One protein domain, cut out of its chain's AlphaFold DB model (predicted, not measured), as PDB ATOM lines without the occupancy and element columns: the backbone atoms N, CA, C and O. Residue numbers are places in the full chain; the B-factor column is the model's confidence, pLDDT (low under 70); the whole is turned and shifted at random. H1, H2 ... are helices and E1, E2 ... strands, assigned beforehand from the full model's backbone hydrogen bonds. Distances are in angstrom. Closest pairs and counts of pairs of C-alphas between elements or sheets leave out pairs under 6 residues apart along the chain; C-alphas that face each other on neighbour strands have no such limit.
ATOM      1  N   GLU A   6      86.315 236.294 251.054       98.06
ATOM      2  CA  GLU A   6      87.466 235.394 251.003       98.06
ATOM      3  C   GLU A   6      87.048 233.956 250.674       98.06
ATOM      4  O   GLU A   6      87.651 233.317 249.809       98.06
ATOM      5  N   GLU A   7      85.979 233.465 251.306       98.00
ATOM      6  CA  GLU A   7      85.384 232.160 250.997       98.00
ATOM      7  C   GLU A   7      84.842 232.116 249.562       98.00
ATOM      8  O   GLU A   7      85.073 231.141 248.843       98.00
ATOM      9  N   ALA A   8      84.184 233.188 249.107       97.94
ATOM     10  CA  ALA A   8      83.711 233.306 247.728       97.94
ATOM     11  C   ALA A   8      84.863 233.259 246.713       97.94
ATOM     12  O   ALA A   8      84.778 232.568 245.695       97.94
ATOM     13  N   LEU A   9      85.966 233.954 246.995       98.50
ATOM     14  CA  LEU A   9      87.159 233.943 246.152       98.50
ATOM     15  C   LEU A   9      87.843 232.573 246.141       98.50
ATOM     16  O   LEU A   9      88.281 232.132 245.076       98.50
ATOM     17  N   ALA A  10      87.917 231.884 247.284       98.25
ATOM     18  CA  ALA A  10      88.435 230.520 247.364       98.25
ATOM     19  C   ALA A  10      87.586 229.555 246.523       98.25
ATOM     20  O   ALA A  10      88.117 228.832 245.679       98.25
ATOM     21  N   PHE A  11      86.262 229.636 246.652       97.56
ATOM     22  CA  PHE A  11      85.334 228.852 245.845       97.56
ATOM     23  C   PHE A  11      85.510 229.100 244.337       97.56
ATOM     24  O   PHE A  11      85.654 228.153 243.560       97.56
ATOM     25  N   ILE A  12      85.574 230.364 243.900       97.62
ATOM     26  CA  ILE A  12      85.774 230.699 242.478       97.62
ATOM     27  C   ILE A  12      87.165 230.270 241.996       97.62
ATOM     28  O   ILE A  12      87.319 229.838 240.852       97.62
ATOM     29  N   ARG A  13      88.190 230.342 242.850       97.88
ATOM     30  CA  ARG A  13      89.528 229.834 242.534       97.88
ATOM     31  C   ARG A  13      89.514 228.332 242.261       97.88
ATOM     32  O   ARG A  13      90.268 227.905 241.382       97.88
ATOM     33  N   ASP A  14      88.691 227.561 242.959       96.38
ATOM     34  CA  ASP A  14      88.608 226.110 242.784       96.38
ATOM     35  C   ASP A  14      87.748 225.731 241.574       96.38
ATOM     36  O   ASP A  14      88.182 224.949 240.727       96.38
ATOM     37  N   GLN A  15      86.577 226.358 241.423       95.06
ATOM     38  CA  GLN A  15      85.661 226.102 240.302       95.06
ATOM     39  C   GLN A  15      86.116 226.733 238.974       95.06
ATOM     40  O   GLN A  15      85.689 226.305 237.903       95.06
ATOM     41  N   LYS A  16      86.985 227.750 239.028       96.06
ATOM     42  CA  LYS A  16      87.499 228.595 237.929       96.06
ATOM     43  C   LYS A  16      86.478 229.447 237.183       96.06
ATOM     44  O   LYS A  16      86.820 230.566 236.799       96.06
ATOM     45  N   ILE A  17      85.280 228.925 236.942       95.06
ATOM     46  CA  ILE A  17      84.181 229.592 236.246       95.06
ATOM     47  C   ILE A  17      82.918 229.400 237.081       95.06
ATOM     48  O   ILE A  17      82.477 228.275 237.303       95.06
ATOM     49  N   VAL A  18      82.336 230.505 237.538       95.00
ATOM     50  CA  VAL A  18      81.156 230.515 238.414       95.00
ATOM     51  C   VAL A  18      80.196 231.587 237.923       95.00
ATOM     52  O   VAL A  18      80.618 232.702 237.620       95.00
ATOM     53  N   THR A  19      78.900 231.300 237.845       94.31
ATOM     54  CA  THR A  19      77.900 232.344 237.593       94.31
ATOM     55  C   THR A  19      77.481 233.001 238.903       94.31
ATOM     56  O   THR A  19      77.449 232.366 239.951       94.31
ATOM     57  N   LEU A  20      77.118 234.283 238.876       93.50
ATOM     58  CA  LEU A  20      76.552 234.929 240.063       93.50
ATOM     59  C   LEU A  20      75.236 234.258 240.468       93.50
ATOM     60  O   LEU A  20      75.004 234.020 241.643       93.50
ATOM     61  N   SER A  21      74.391 233.948 239.484       90.06
ATOM     62  CA  SER A  21      73.059 233.363 239.684       90.06
ATOM     63  C   SER A  21      72.933 232.017 238.980       90.06
ATOM     64  O   SER A  21      73.647 231.768 238.001       90.06
ATOM     65  N   MET A  22      72.006 231.179 239.452       81.56
ATOM     66  CA  MET A  22      71.795 229.826 238.943       81.56
ATOM     67  C   MET A  22      71.583 229.818 237.430       81.56
ATOM     68  O   MET A  22      70.784 230.587 236.884       81.56
ATOM     69  N   THR A  23      72.331 228.950 236.754       77.38
ATOM     70  CA  THR A  23      72.303 228.824 235.299       77.38
ATOM     71  C   THR A  23      72.578 227.378 234.904       77.38
ATOM     72  O   THR A  23      73.707 226.916 235.042       77.38
ATOM     73  N   LYS A  24      71.559 226.663 234.405       76.12
ATOM     74  CA  LYS A  24      71.632 225.226 234.081       76.12
ATOM     75  C   LYS A  24      72.408 224.437 235.161       76.12
ATOM     76  O   LYS A  24      72.022 224.461 236.322       76.12
ATOM     77  N   THR A  25      73.501 223.776 234.779       77.75
ATOM     78  CA  THR A  25      74.350 222.915 235.614       77.75
ATOM     79  C   THR A  25      75.629 223.609 236.100       77.75
ATOM     80  O   THR A  25      76.563 222.932 236.535       77.75
ATOM     81  N   PHE A  26      75.732 224.935 235.964       83.25
ATOM     82  CA  PHE A  26      76.930 225.682 236.350       83.25
ATOM     83  C   PHE A  26      76.913 226.043 237.843       83.25
ATOM     84  O   PHE A  26      75.845 226.380 238.365       83.25
ATOM     85  N   PRO A  27      78.079 226.029 238.521       88.88
ATOM     86  CA  PRO A  27      78.189 226.515 239.891       88.88
ATOM     87  C   PRO A  27      77.715 227.969 239.999       88.88
ATOM     88  O   PRO A  27      78.054 228.804 239.155       88.88
ATOM     89  N   SER A  28      76.951 228.267 241.049       92.00
ATOM     90  CA  SER A  28      76.320 229.567 241.284       92.00
ATOM     91  C   SER A  28      76.772 230.116 242.627       92.00
ATOM     92  O   SER A  28      76.511 229.488 243.647       92.00
ATOM     93  N   LEU A  29      77.394 231.299 242.647       94.62
ATOM     94  CA  LEU A  29      77.836 231.927 243.898       94.62
ATOM     95  C   LEU A  29      76.662 232.127 244.865       94.62
ATOM     96  O   LEU A  29      76.787 231.866 246.055       94.62
ATOM     97  N   ILE A  30      75.503 232.533 244.344       93.50
ATOM     98  CA  ILE A  30      74.290 232.696 245.147       93.50
ATOM     99  C   ILE A  30      73.871 231.393 245.834       93.50
ATOM    100  O   ILE A  30      73.474 231.451 246.990       93.50
ATOM    101  N   ASN A  31      73.991 230.238 245.171       90.69
ATOM    102  CA  ASN A  31      73.597 228.951 245.759       90.69
ATOM    103  C   ASN A  31      74.576 228.494 246.850       90.69
ATOM    104  O   ASN A  31      74.222 227.698 247.704       90.69
ATOM    105  N   GLU A  32      75.816 228.982 246.828       93.06
ATOM    106  CA  GLU A  32      76.774 228.689 247.894       93.06
ATOM    107  C   GLU A  32      76.594 229.619 249.103       93.06
ATOM    108  O   GLU A  32      76.920 229.245 250.233       93.06
ATOM    109  N   ILE A  33      76.079 230.834 248.883       93.38
ATOM    110  CA  ILE A  33      75.724 231.801 249.940       93.38
ATOM    111  C   ILE A  33      74.388 231.427 250.597       93.38
ATOM    112  O   ILE A  33      74.207 231.566 251.811       93.38
ATOM    113  N   VAL A  34      73.439 230.969 249.782       90.06
ATOM    114  CA  VAL A  34      72.077 230.616 250.174       90.06
ATOM    115  C   VAL A  34      71.887 229.119 249.960       90.06
ATOM    116  O   VAL A  34      71.819 228.664 248.826       90.06
ATOM    117  N   ASP A  35      71.765 228.366 251.051       79.75
ATOM    118  CA  ASP A  35      71.596 226.901 251.052       79.75
ATOM    119  C   ASP A  35      70.150 226.462 250.722       79.75
ATOM    120  O   ASP A  35      69.664 225.428 251.169       79.75
ATOM    121  N   GLU A  36      69.428 227.284 249.960       81.50
ATOM    122  CA  GLU A  36      68.060 227.033 249.509       81.50
ATOM    123  C   GLU A  36      67.827 227.622 248.102       81.50
ATOM    124  O   GLU A  36      68.507 228.570 247.693       81.50
ATOM    125  N   PRO A  37      66.880 227.076 247.317       77.75
ATOM    126  CA  PRO A  37      66.539 227.638 246.017       77.75
ATOM    127  C   PRO A  37      65.981 229.061 246.143       77.75
ATOM    128  O   PRO A  37      65.037 229.303 246.887       77.75
ATOM    129  N   ILE A  38      66.498 230.000 245.346       82.12
ATOM    130  CA  ILE A  38      65.902 231.336 245.236       82.12
ATOM    131  C   ILE A  38      64.794 231.324 244.181       82.12
ATOM    132  O   ILE A  38      65.062 231.189 242.983       82.12
ATOM    133  N   GLU A  39      63.553 231.547 244.613       75.12
ATOM    134  CA  GLU A  39      62.432 231.824 243.716       75.12
ATOM    135  C   GLU A  39      62.454 233.295 243.264       75.12
ATOM    136  O   GLU A  39      62.345 234.231 244.056       75.12
ATOM    137  N   GLY A  40      62.605 233.527 241.958       78.56
ATOM    138  CA  GLY A  40      62.584 234.873 241.383       78.56
ATOM    139  C   GLY A  40      63.903 235.646 241.529       78.56
ATOM    140  O   GLY A  40      64.980 235.144 241.207       78.56
ATOM    141  N   SER A  41      63.817 236.927 241.896       85.69
ATOM    142  CA  SER A  41      64.980 237.822 241.963       85.69
ATOM    143  C   SER A  41      65.627 237.769 243.344       85.69
ATOM    144  O   SER A  41      65.000 238.152 244.328       85.69
ATOM    145  N   TRP A  42      66.911 237.409 243.404       89.19
ATOM    146  CA  TRP A  42      67.680 237.371 244.655       89.19
ATOM    147  C   TRP A  42      67.713 238.710 245.407       89.19
ATOM    148  O   TRP A  42      67.898 238.721 246.618       89.19
ATOM    149  N   TRP A  43      67.476 239.835 244.721       87.06
ATOM    150  CA  TRP A  43      67.356 241.155 245.350       87.06
ATOM    151  C   TRP A  43      66.249 241.233 246.408       87.06
ATOM    152  O   TRP A  43      66.355 242.036 247.327       87.06
ATOM    153  N   GLY A  44      65.185 240.436 246.268       86.44
ATOM    154  CA  GLY A  44      64.089 240.371 247.241       86.44
ATOM    155  C   GLY A  44      64.290 239.319 248.334       86.44
ATOM    156  O   GLY A  44      63.438 239.190 249.206       86.44
ATOM    157  N   HIS A  45      65.380 238.549 248.280       90.50
ATOM    158  CA  HIS A  45      65.662 237.498 249.253       90.50
ATOM    159  C   HIS A  45      66.058 238.106 250.611       90.50
ATOM    160  O   HIS A  45      66.748 239.130 250.618       90.50
ATOM    161  N   PRO A  46      65.737 237.480 251.763       91.62
ATOM    162  CA  PRO A  46      66.193 237.957 253.077       91.62
ATOM    163  C   PRO A  46      67.715 238.152 253.170       91.62
ATOM    164  O   PRO A  46      68.191 239.100 253.787       91.62
ATOM    165  N   LYS A  47      68.480 237.303 252.469       91.62
ATOM    166  CA  LYS A  47      69.947 237.409 252.323       91.62
ATOM    167  C   LYS A  47      70.416 238.306 251.168       91.62
ATOM    168  O   LYS A  47      71.584 238.266 250.793       91.62
ATOM    169  N   GLY A  48      69.539 239.111 250.568       91.94
ATOM    170  CA  GLY A  48      69.868 239.943 249.406       91.94
ATOM    171  C   GLY A  48      71.053 240.879 249.659       91.94
ATOM    172  O   GLY A  48      71.937 240.997 248.814       91.94
ATOM    173  N   ASN A  49      71.133 241.469 250.855       92.38
ATOM    174  CA  ASN A  49      72.270 242.305 251.245       92.38
ATOM    175  C   ASN A  49      73.579 241.507 251.361       92.38
ATOM    176  O   ASN A  49      74.607 241.981 250.887       92.38
ATOM    177  N   GLU A  50      73.553 240.298 251.937       94.50
ATOM    178  CA  GLU A  50      74.731 239.415 252.019       94.50
ATOM    179  C   GLU A  50      75.236 239.052 250.618       94.50
ATOM    180  O   GLU A  50      76.421 239.207 250.321       94.50
ATOM    181  N   ILE A  51      74.321 238.644 249.729       94.50
ATOM    182  CA  ILE A  51      74.632 238.338 248.327       94.50
ATOM    183  C   ILE A  51      75.276 239.547 247.654       94.50
ATOM    184  O   ILE A  51      76.296 239.400 246.980       94.50
ATOM    185  N   TRP A  52      74.691 240.736 247.830       92.81
ATOM    186  CA  TRP A  52      75.215 241.959 247.238       92.81
ATOM    187  C   TRP A  52      76.636 242.248 247.733       92.81
ATOM    188  O   TRP A  52      77.538 242.304 246.899       92.81
ATOM    189  N   ILE A  53      76.857 242.317 249.053       94.62
ATOM    190  CA  ILE A  53      78.170 242.596 249.664       94.62
ATOM    191  C   ILE A  53      79.234 241.618 249.156       94.62
ATOM    192  O   ILE A  53      80.287 242.042 248.678       94.62
ATOM    193  N   ILE A  54      78.951 240.314 249.217       96.69
ATOM    194  CA  ILE A  54      79.906 239.283 248.798       96.69
ATOM    195  C   ILE A  54      80.178 239.391 247.293       96.69
ATOM    196  O   ILE A  54      81.330 239.336 246.863       96.69
ATOM    197  N   SER A  55      79.136 239.579 246.476       94.75
ATOM    198  CA  SER A  55      79.290 239.663 245.022       94.75
ATOM    199  C   SER A  55      80.049 240.909 244.560       94.75
ATOM    200  O   SER A  55      80.818 240.807 243.604       94.75
ATOM    201  N   GLU A  56      79.878 242.058 245.220       93.44
ATOM    202  CA  GLU A  56      80.653 243.267 244.922       93.44
ATOM    203  C   GLU A  56      82.115 243.091 245.346       93.44
ATOM    204  O   GLU A  56      83.007 243.327 244.535       93.44
ATOM    205  N   GLY A  57      82.378 242.539 246.538       95.19
ATOM    206  CA  GLY A  57      83.749 242.240 246.972       95.19
ATOM    207  C   GLY A  57      84.481 241.265 246.038       95.19
ATOM    208  O   GLY A  57      85.671 241.422 245.770       95.19
ATOM    209  N   VAL A  58      83.764 240.290 245.467       96.88
ATOM    210  CA  VAL A  58      84.302 239.403 244.422       96.88
ATOM    211  C   VAL A  58      84.628 240.169 243.136       96.88
ATOM    212  O   VAL A  58      85.668 239.909 242.531       96.88
ATOM    213  N   LYS A  59      83.764 241.096 242.698       93.62
ATOM    214  CA  LYS A  59      83.987 241.906 241.484       93.62
ATOM    215  C   LYS A  59      85.181 242.847 241.619       93.62
ATOM    216  O   LYS A  59      85.865 243.068 240.623       93.62
ATOM    217  N   ASP A  60      85.426 243.360 242.819       93.19
ATOM    218  CA  ASP A  60      86.541 244.264 243.118       93.19
ATOM    219  C   ASP A  60      87.896 243.536 243.199       93.19
ATOM    220  O   ASP A  60      88.958 244.164 243.210       93.19
ATOM    221  N   SER A  61      87.891 242.200 243.223       96.12
ATOM    222  CA  SER A  61      89.114 241.406 243.276       96.12
ATOM    223  C   SER A  61      89.898 241.447 241.965       96.12
ATOM    224  O   SER A  61      89.409 241.080 240.897       96.12
ATOM    225  N   VAL A  62      91.193 241.754 242.072       95.44
ATOM    226  CA  VAL A  62      92.159 241.726 240.957       95.44
ATOM    227  C   VAL A  62      92.403 240.332 240.374       95.44
ATOM    228  O   VAL A  62      93.099 240.205 239.372       95.44
ATOM    229  N   ASP A  63      91.866 239.280 240.993       97.44
ATOM    230  CA  ASP A  63      91.993 237.897 240.530       97.44
ATOM    231  C   ASP A  63      90.770 237.420 239.730       97.44
ATOM    232  O   ASP A  63      90.784 236.302 239.195       97.44
ATOM    233  N   ILE A  64      89.725 238.249 239.642       97.69
ATOM    234  CA  ILE A  64      88.434 237.904 239.051       97.69
ATOM    235  C   ILE A  64      88.133 238.784 237.842       97.69
ATOM    236  O   ILE A  64      88.125 240.007 237.898       97.69
ATOM    237  N   LEU A  65      87.833 238.135 236.721       96.75
ATOM    238  CA  LEU A  65      87.202 238.781 235.579       96.75
ATOM    239  C   LEU A  65      85.694 238.573 235.674       96.75
ATOM    240  O   LEU A  65      85.230 237.434 235.707       96.75
ATOM    241  N   THR A  66      84.936 239.662 235.616       95.56
ATOM    242  CA  THR A  66      83.475 239.618 235.512       95.56
ATOM    243  C   THR A  66      83.038 239.811 234.060       95.56
ATOM    244  O   THR A  66      83.369 240.809 233.434       95.56
ATOM    245  N   THR A  67      82.281 238.871 233.496       93.62
ATOM    246  CA  THR A  67      81.788 238.938 232.107       93.62
ATOM    247  C   THR A  67      80.392 238.316 231.970       93.62
ATOM    248  O   THR A  67      79.762 237.972 232.967       93.62
ATOM    249  N   LYS A  68      79.879 238.178 230.741       90.81
ATOM    250  CA  LYS A  68      78.586 237.552 230.416       90.81
ATOM    251  C   LYS A  68      78.715 236.360 229.468       90.81
ATOM    252  O   LYS A  68      77.971 236.232 228.501       90.81
ATOM    253  N   MET A  69      79.672 235.486 229.765       89.69
ATOM    254  CA  MET A  69      80.000 234.316 228.946       89.69
ATOM    255  C   MET A  69      78.914 233.238 228.975       89.69
ATOM    256  O   MET A  69      78.640 232.622 227.950       89.69
ATOM    257  N   LEU A  70      78.284 233.002 230.128       88.56
ATOM    258  CA  LEU A  70      77.338 231.901 230.300       88.56
ATOM    259  C   LEU A  70      75.900 232.421 230.271       88.56
ATOM    260  O   LEU A  70      75.441 233.051 231.220       88.56
ATOM    261  N   TYR A  71      75.187 232.179 229.166       83.69
ATOM    262  CA  TYR A  71      73.767 232.538 228.982       83.69
ATOM    263  C   TYR A  71      73.437 234.015 229.268       83.69
ATOM    264  O   TYR A  71      72.348 234.350 229.737       83.69
ATOM    265  N   GLY A  72      74.393 234.921 229.028       83.62
ATOM    266  CA  GLY A  72      74.241 236.350 229.312       83.62
ATOM    267  C   GLY A  72      74.220 236.709 230.806       83.62
ATOM    268  O   GLY A  72      73.919 237.853 231.162       83.62
ATOM    269  N   LYS A  73      74.520 235.750 231.688       87.69
ATOM    270  CA  LYS A  73      74.566 235.926 233.140       87.69
ATOM    271  C   LYS A  73      75.936 236.422 233.569       87.69
ATOM    272  O   LYS A  73      76.949 236.080 232.963       87.69
ATOM    273  N   VAL A  74      75.962 237.199 234.651       92.25
ATOM    274  CA  VAL A  74      77.217 237.599 235.296       92.25
ATOM    275  C   VAL A  74      78.007 236.335 235.629       92.25
ATOM    276  O   VAL A  74      77.505 235.454 236.324       92.25
ATOM    277  N   THR A  75      79.207 236.246 235.072       94.50
ATOM    278  CA  THR A  75      80.112 235.103 235.154       94.50
ATOM    279  C   THR A  75      81.451 235.590 235.686       94.50
ATOM    280  O   THR A  75      82.038 236.508 235.112       94.50
ATOM    281  N   PHE A  76      81.927 234.966 236.754       96.94
ATOM    282  CA  PHE A  76      83.237 235.180 237.349       96.94
ATOM    283  C   PHE A  76      84.228 234.169 236.778       96.94
ATOM    284  O   PHE A  76      83.964 232.965 236.777       96.94
ATOM    285  N   ILE A  77      85.360 234.662 236.280       97.12
ATOM    286  CA  ILE A  77      86.428 233.852 235.695       97.12
ATOM    287  C   ILE A  77      87.719 234.132 236.453       97.12
ATOM    288  O   ILE A  77      88.224 235.259 236.450       97.12
ATOM    289  N   TYR A  78      88.271 233.092 237.072       98.31
ATOM    290  CA  TYR A  78      89.516 233.189 237.825       98.31
ATOM    291  C   TYR A  78      90.726 233.425 236.906       98.31
ATOM    292  O   TYR A  78      90.823 232.838 235.820       98.31
ATOM    293  N   LYS A  79      91.693 234.231 237.366       98.25
ATOM    294  CA  LYS A  79      92.852 234.708 236.583       98.25
ATOM    295  C   LYS A  79      93.657 233.663 235.824       98.25
ATOM    296  O   LYS A  79      94.229 233.971 234.781       98.25
ATOM    297  N   SER A  80      93.688 232.416 236.296       97.88
ATOM    298  CA  SER A  80      94.404 231.341 235.598       97.88
ATOM    299  C   SER A  80      93.828 231.025 234.213       97.88
ATOM    300  O   SER A  80      94.532 230.440 233.399       97.88
ATOM    301  N   LEU A  81      92.572 231.393 233.937       97.94
ATOM    302  CA  LEU A  81      91.917 231.172 232.644       97.94
ATOM    303  C   LEU A  81      91.932 232.396 231.721       97.94
ATOM    304  O   LEU A  81      91.550 232.277 230.557       97.94
TER     305      LEU A  81
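This is residues 6 to 81 of the 207 residues of an uncharacterized protein of Heimdallarchaeota archaeon (strain LC_2) (UniProt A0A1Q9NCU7). A small twisted sheet of three strands, E1 E3 E2, has H1 packed across one face; H2 and the longer H3 pack together and only graze the sheet. The 76 printed residues include H1, E1, H2, H3, E2 and E3, in that order; the class is mixed and the sheet antiparallel. The whole is compact, with a radius of gyration of the C-alphas of 11.5 A and spans of 33 by 24 by 18 A.

Find C-alpha 6 at (87.466, 235.394, 251.003); H1 runs to 15, 14.3 A. Next come E1, 17 to 19, H2, 29 to 33, and H3, 48 to 59, 16.3 A. E2, 64 to 70, spans 15.4 A; E3, 73 to 78, spans 15.9 A and ends at (89.516, 233.189, 237.825).

Look for N 18 and O 76, 3.0 A, between E1 and E3, and N 67 and O 75, 2.9 A, in the hairpin E2 and E3. H1 is on the sheet at a height of 8.8 A, two layers, helix over sheet. E1, H2 H3, E2 form a split strand-helix-strand unit, two strands that run the same way in one sheet with helices between them along the chain and E3 between them in the sheet, and its crossover is right-handed. H2 touches H3, the closest C-alphas being Ile 30 and Ile 51, 6.5 A. In H1, H2 and H3 every O i to N i+4 pair is within hydrogen-bond range.

The farthest C-alphas, Pro 46 and Ser 80, are 33.8 A apart. The link H2 to H3 is long; the printed part has no cut, and no printed residue is under 70 in pLDDT.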